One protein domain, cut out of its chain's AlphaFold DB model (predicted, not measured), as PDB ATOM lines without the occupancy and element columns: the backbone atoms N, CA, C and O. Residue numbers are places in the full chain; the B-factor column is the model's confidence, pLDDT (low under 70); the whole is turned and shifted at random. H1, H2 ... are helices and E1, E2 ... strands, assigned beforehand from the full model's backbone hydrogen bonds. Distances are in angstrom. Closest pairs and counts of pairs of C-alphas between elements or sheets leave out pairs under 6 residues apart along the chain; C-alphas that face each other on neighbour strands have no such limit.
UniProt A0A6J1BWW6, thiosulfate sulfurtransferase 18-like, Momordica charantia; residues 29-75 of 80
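What this domain is: This is residues 29 to 75 of the 80 residues of the protein "thiosulfate sulfurtransferase 18-like" of Momordica charantia (UniProt A0A6J1BWW6). Two short two-stranded sheets, the hairpin of E3 and E4 and the parallel pair of E1 and E2, follow each other along the longest axis of a flat model; H1 and the link after it make a wide loop on one side of this row, and H2 folds back on the other side, with few contacts between the parts. The printed part has 47 residues, with two named helices and four named strands in the order E1, H1, E2, E3, E4, H2. The class is mixed, helices and strands. The whole is only just compact, close to loose, with a radius of gyration of the C-alphas of 11.2 A and spans of 34 by 25 by 8 A.

How they stand to each other: E3, residues 54 to 57, and E4, residues 60 to 63, are antiparallel neighbours at 142 degrees and form a hairpin. N 55 and O 62 are 2.8 A apart and N 60 and O 57 are 3.0 A apart, both within hydrogen-bond range. E2, residues 48 to 50, is apart from E3 and from E4. E2 is the parallel neighbour of E1, residues 29 to 31, at 21 degrees, with N 31 and O 49 at 2.8 A and N 49 and O 29 at 2.9 A, within hydrogen-bond range. With H1, residues 35 to 40, these two make a strand-helix-strand unit, two parallel neighbour strands with a helix between them along the chain, and its crossover is right-handed. The closest C-alphas of H1 and E2 are those of Val 35 and Asn 50, 7.0 A apart, and the closest of H1 and E3 are those of Val 35 and Phe 55, 7.8 A apart. H2, residues 67 to 74, is apart from H1, E1 and E3, and only just apart from E2, at 8.2 A. In H1 and H2 every O i to N i+4 pair is within hydrogen-bond range.

Where its parts are: E3 is 9.4 A from first to last C-alpha and E4 10.2 A. E1, 6.2 A long, begins at C-alpha 29 at (10.737, -49.739, 40.100), and E2 is 6.8 A long. H1 measures 8.7 A. H2, the longest helix, measures 11.0 A and ends at C-alpha 74 at (15.386, -46.945, 30.443).

The domain as a whole: The two C-alphas farthest apart, those of Glu 46 and Ser 59, are 34.3 A apart, while those of Phe 29 and Phe 75, the first and last printed, are 10.5 A apart. The printed part has no cut. The link from H1 to E2 is short, with 7 residues, and the other links between named elements are tight. The mean pLDDT of the printed part is 94.3, and no printed residue is under 70.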
ATOM      1  N   PHE A  29       9.906 -49.884  38.909       93.69
ATOM      2  CA  PHE A  29      10.737 -49.739  40.100       93.69
ATOM      3  C   PHE A  29      12.187 -49.488  39.703       93.69
ATOM      4  O   PHE A  29      12.822 -50.347  39.093       93.69
ATOM      5  N   LEU A  30      12.718 -48.329  40.086       95.00
ATOM      6  CA  LEU A  30      14.139 -48.027  39.968       95.00
ATOM      7  C   LEU A  30      14.834 -48.319  41.300       95.00
ATOM      8  O   LEU A  30      14.664 -47.583  42.272       95.00
ATOM      9  N   ASP A  31      15.630 -49.381  41.335       95.94
ATOM     10  CA  ASP A  31      16.487 -49.704  42.469       95.94
ATOM     11  C   ASP A  31      17.866 -49.060  42.266       95.94
ATOM     12  O   ASP A  31      18.566 -49.361  41.300       95.94
ATOM     13  N   VAL A  32      18.263 -48.160  43.164       96.88
ATOM     14  CA  VAL A  32      19.525 -47.401  43.062       96.88
ATOM     15  C   VAL A  32      20.660 -47.967  43.918       96.88
ATOM     16  O   VAL A  32      21.727 -47.346  44.017       96.88
ATOM     17  N   ARG A  33      20.421 -49.114  44.569       96.62
ATOM     18  CA  ARG A  33      21.417 -49.860  45.348       96.62
ATOM     19  C   ARG A  33      22.537 -50.392  44.460       96.62
ATOM     20  O   ARG A  33      22.439 -50.349  43.230       96.62
ATOM     21  N   THR A  34      23.610 -50.877  45.079       95.88
ATOM     22  CA  THR A  34      24.692 -51.507  44.316       95.88
ATOM     23  C   THR A  34      24.201 -52.791  43.650       95.88
ATOM     24  O   THR A  34      23.203 -53.379  44.072       95.88
ATOM     25  N   VAL A  35      24.904 -53.229  42.603       94.88
ATOM     26  CA  VAL A  35      24.540 -54.457  41.879       94.88
ATOM     27  C   VAL A  35      24.540 -55.652  42.830       94.88
ATOM     28  O   VAL A  35      23.620 -56.461  42.805       94.88
ATOM     29  N   GLU A  36      25.514 -55.711  43.739       95.00
ATOM     30  CA  GLU A  36      25.634 -56.807  44.699       95.00
ATOM     31  C   GLU A  36      24.431 -56.854  45.657       95.00
ATOM     32  O   GLU A  36      23.839 -57.911  45.855       95.00
ATOM     33  N   GLU A  37      24.002 -55.702  46.192       95.50
ATOM     34  CA  GLU A  37      22.818 -55.610  47.065       95.50
ATOM     35  C   GLU A  37      21.524 -56.015  46.335       95.50
ATOM     36  O   GLU A  37      20.574 -56.498  46.960       95.50
ATOM     37  N   PHE A  38      21.457 -55.779  45.024       95.75
ATOM     38  CA  PHE A  38      20.323 -56.166  44.191       95.75
ATOM     39  C   PHE A  38      20.316 -57.672  43.893       95.75
ATOM     40  O   PHE A  38      19.262 -58.308  43.955       95.75
ATOM     41  N   GLU A  39      21.480 -58.256  43.607       94.31
ATOM     42  CA  GLU A  39      21.646 -59.689  43.343       94.31
ATOM     43  C   GLU A  39      21.397 -60.553  44.587       94.31
ATOM     44  O   GLU A  39      20.815 -61.632  44.471       94.31
ATOM     45  N   GLU A  40      21.759 -60.067  45.779       95.56
ATOM     46  CA  GLU A  40      21.436 -60.726  47.054       95.56
ATOM     47  C   GLU A  40      19.923 -60.819  47.300       95.56
ATOM     48  O   GLU A  40      19.443 -61.748  47.959       95.56
ATOM     49  N   GLY A  41      19.156 -59.868  46.764       93.56
ATOM     50  CA  GLY A  41      17.708 -59.888  46.841       93.56
ATOM     51  C   GLY A  41      17.047 -58.606  46.343       93.56
ATOM     52  O   GLY A  41      17.434 -57.479  46.675       93.56
ATOM     53  N   HIS A  42      15.965 -58.788  45.595       92.75
ATOM     54  CA  HIS A  42      15.125 -57.705  45.104       92.75
ATOM     55  C   HIS A  42      13.671 -58.157  44.966       92.75
ATOM     56  O   HIS A  42      13.341 -59.342  45.026       92.75
ATOM     57  N   VAL A  43      12.775 -57.185  44.807       87.56
ATOM     58  CA  VAL A  43      11.362 -57.458  44.537       87.56
ATOM     59  C   VAL A  43      11.221 -58.136  43.175       87.56
ATOM     60  O   VAL A  43      11.641 -57.593  42.158       87.56
ATOM     61  N   ALA A  44      10.574 -59.300  43.151       86.25
ATOM     62  CA  ALA A  44      10.242 -60.004  41.918       86.25
ATOM     63  C   ALA A  44       9.032 -59.343  41.230       86.25
ATOM     64  O   ALA A  44       7.884 -59.703  41.492       86.25
ATOM     65  N   THR A  45       9.290 -58.360  40.368       86.81
ATOM     66  CA  THR A  45       8.295 -57.726  39.487       86.81
ATOM     67  C   THR A  45       8.851 -57.610  38.070       86.81
ATOM     68  O   THR A  45      10.062 -57.603  37.875       86.81
ATOM     69  N   GLU A  46       7.980 -57.522  37.068       86.56
ATOM     70  CA  GLU A  46       8.382 -57.489  35.656       86.56
ATOM     71  C   GLU A  46       9.081 -56.181  35.255       86.56
ATOM     72  O   GLU A  46       9.851 -56.159  34.299       86.56
ATOM     73  N   LYS A  47       8.821 -55.085  35.978       91.00
ATOM     74  CA  LYS A  47       9.332 -53.741  35.664       91.00
ATOM     75  C   LYS A  47      10.292 -53.220  36.731       91.00
ATOM     76  O   LYS A  47      10.121 -52.106  37.219       91.00
ATOM     77  N   ILE A  48      11.270 -54.028  37.126       93.94
ATOM     78  CA  ILE A  48      12.335 -53.607  38.041       93.94
ATOM     79  C   ILE A  48      13.645 -53.392  37.289       93.94
ATOM     80  O   ILE A  48      14.063 -54.231  36.496       93.94
ATOM     81  N   PHE A  49      14.297 -52.265  37.560       95.38
ATOM     82  CA  PHE A  49      15.564 -51.887  36.952       95.38
ATOM     83  C   PHE A  49      16.527 -51.457  38.047       95.38
ATOM     84  O   PHE A  49      16.232 -50.530  38.801       95.38
ATOM     85  N   ASN A  50      17.679 -52.119  38.135       96.69
ATOM     86  CA  ASN A  50      18.754 -51.675  39.009       96.69
ATOM     87  C   ASN A  50      19.719 -50.784  38.229       96.69
ATOM     88  O   ASN A  50      20.338 -51.230  37.265       96.69
ATOM     89  N   ILE A  51      19.832 -49.526  38.646       97.62
ATOM     90  CA  ILE A  51      20.824 -48.583  38.129       97.62
ATOM     91  C   ILE A  51      21.530 -48.005  39.353       97.62
ATOM     92  O   ILE A  51      20.985 -47.113  40.004       97.62
ATOM     93  N   PRO A  52      22.711 -48.519  39.722       97.12
ATOM     94  CA  PRO A  52      23.394 -48.089  40.929       97.12
ATOM     95  C   PRO A  52      23.747 -46.606  40.887       97.12
ATOM     96  O   PRO A  52      24.384 -46.122  39.948       97.12
ATOM     97  N   TYR A  53      23.389 -45.881  41.945       97.62
ATOM     98  CA  TYR A  53      23.873 -44.511  42.128       97.62
ATOM     99  C   TYR A  53      25.327 -44.488  42.628       97.62
ATOM    100  O   TYR A  53      26.090 -43.557  42.345       97.62
ATOM    101  N   LEU A  54      25.716 -45.531  43.367       96.25
ATOM    102  CA  LEU A  54      27.054 -45.738  43.906       96.25
ATOM    103  C   LEU A  54      27.548 -47.136  43.529       96.25
ATOM    104  O   LEU A  54      26.816 -48.110  43.664       96.25
ATOM    105  N   PHE A  55      28.811 -47.232  43.127       95.75
ATOM    106  CA  PHE A  55      29.522 -48.490  42.933       95.75
ATOM    107  C   PHE A  55      30.411 -48.796  44.135       95.75
ATOM    108  O   PHE A  55      31.013 -47.890  44.724       95.75
ATOM    109  N   ASN A  56      30.535 -50.079  44.468       93.31
ATOM    110  CA  ASN A  56      31.525 -50.542  45.430       93.31
ATOM    111  C   ASN A  56      32.909 -50.578  44.765       93.31
ATOM    112  O   ASN A  56      33.084 -51.114  43.674       93.31
ATOM    113  N   SER A  57      33.909 -50.000  45.428       91.31
ATOM    114  CA  SER A  57      35.317 -50.078  45.035       91.31
ATOM    115  C   SER A  57      36.173 -50.473  46.242       91.31
ATOM    116  O   SER A  57      35.758 -50.244  47.383       91.31
ATOM    117  N   PRO A  58      37.397 -50.990  46.038       92.88
ATOM    118  CA  PRO A  58      38.306 -51.300  47.144       92.88
ATOM    119  C   PRO A  58      38.609 -50.101  48.058       92.88
ATOM    120  O   PRO A  58      38.914 -50.277  49.233       92.88
ATOM    121  N   SER A  59      38.511 -48.877  47.531       91.88
ATOM    122  CA  SER A  59      38.729 -47.615  48.250       91.88
ATOM    123  C   SER A  59      37.459 -46.999  48.857       91.88
ATOM    124  O   SER A  59      37.518 -45.893  49.389       91.88
ATOM    125  N   GLY A  60      36.308 -47.675  48.774       91.50
ATOM    126  CA  GLY A  60      35.015 -47.172  49.245       91.50
ATOM    127  C   GLY A  60      33.986 -47.039  48.122       91.50
ATOM    128  O   GLY A  60      34.088 -47.700  47.091       91.50
ATOM    129  N   ARG A  61      32.974 -46.190  48.307       93.50
ATOM    130  CA  ARG A  61      31.901 -46.005  47.318       93.50
ATOM    131  C   ARG A  61      32.239 -44.890  46.330       93.50
ATOM    132  O   ARG A  61      32.620 -43.798  46.744       93.50
ATOM    133  N   VAL A  62      32.066 -45.164  45.040       96.50
ATOM    134  CA  VAL A  62      32.301 -44.212  43.941       96.50
ATOM    135  C   VAL A  62      30.972 -43.890  43.270       96.50
ATOM    136  O   VAL A  62      30.145 -44.777  43.083       96.50
ATOM    137  N   LYS A  63      30.740 -42.621  42.925       96.50
ATOM    138  CA  LYS A  63      29.511 -42.203  42.244       96.50
ATOM    139  C   LYS A  63      29.475 -42.719  40.810       96.50
ATOM    140  O   LYS A  63      30.483 -42.690  40.112       96.50
ATOM    141  N   ASN A  64      28.296 -43.150  40.371       96.81
ATOM    142  CA  ASN A  64      28.047 -43.412  38.966       96.81
ATOM    143  C   ASN A  64      27.846 -42.083  38.217       96.81
ATOM    144  O   ASN A  64      26.770 -41.481  38.266       96.81
ATOM    145  N   ASP A  65      28.881 -41.618  37.519       97.25
ATOM    146  CA  ASP A  65      28.825 -40.379  36.728       97.25
ATOM    147  C   ASP A  65      27.862 -40.472  35.532       97.25
ATOM    148  O   ASP A  65      27.414 -39.447  35.018       97.25
ATOM    149  N   ARG A  66      27.494 -41.692  35.122       96.88
ATOM    150  CA  ARG A  66      26.550 -41.967  34.028       96.88
ATOM    151  C   ARG A  66      25.131 -42.254  34.503       96.88
ATOM    152  O   ARG A  66      24.266 -42.512  33.677       96.88
ATOM    153  N   PHE A  67      24.849 -42.142  35.803       96.81
ATOM    154  CA  PHE A  67      23.550 -42.507  36.376       96.81
ATOM    155  C   PHE A  67      22.356 -41.898  35.620       96.81
ATOM    156  O   PHE A  67      21.410 -42.595  35.273       96.81
ATOM    157  N   LEU A  68      22.403 -40.595  35.322       95.69
ATOM    158  CA  LEU A  68      21.307 -39.924  34.612       95.69
ATOM    159  C   LEU A  68      21.180 -40.372  33.150       95.69
ATOM    160  O   LEU A  68      20.068 -40.424  32.629       95.69
ATOM    161  N   GLU A  69      22.299 -40.683  32.493       96.38
ATOM    162  CA  GLU A  69      22.316 -41.210  31.125       96.38
ATOM    163  C   GLU A  69      21.662 -42.593  31.092       96.38
ATOM    164  O   GLU A  69      20.729 -42.811  30.324       96.38
ATOM    165  N   GLU A  70      22.075 -43.488  31.990       96.62
ATOM    166  CA  GLU A  70      21.536 -44.845  32.114       96.62
ATOM    167  C   GLU A  70      20.038 -44.831  32.447       96.62
ATOM    168  O   GLU A  70      19.254 -45.524  31.796       96.62
ATOM    169  N   VAL A  71      19.609 -43.977  33.385       95.62
ATOM    170  CA  VAL A  71      18.181 -43.782  33.693       95.62
ATOM    171  C   VAL A  71      17.418 -43.286  32.464       95.62
ATOM    172  O   VAL A  71      16.333 -43.783  32.188       95.62
ATOM    173  N   SER A  72      17.978 -42.359  31.686       94.00
ATOM    174  CA  SER A  72      17.299 -41.796  30.506       94.00
ATOM    175  C   SER A  72      17.166 -42.784  29.340       94.00
ATOM    176  O   SER A  72      16.317 -42.592  28.470       94.00
ATOM    177  N   VAL A  73      17.996 -43.833  29.295       93.69
ATOM    178  CA  VAL A  73      17.869 -44.924  28.312       93.69
ATOM    179  C   VAL A  73      16.692 -45.840  28.656       93.69
ATOM    180  O   VAL A  73      16.031 -46.355  27.754       93.69
ATOM    181  N   VAL A  74      16.427 -46.034  29.949       92.50
ATOM    182  CA  VAL A  74      15.386 -46.945  30.443       92.50
ATOM    183  C   VAL A  74      14.036 -46.241  30.596       92.50
ATOM    184  O   VAL A  74      13.008 -46.812  30.236       92.50
ATOM    185  N   PHE A  75      14.036 -45.004  31.092       92.44
ATOM    186  CA  PHE A  75      12.837 -44.251  31.450       92.44
ATOM    187  C   PHE A  75      12.670 -43.016  30.568       92.44
ATOM    188  O   PHE A  75      13.565 -42.177  30.440       92.44
TER     189      PHE A  75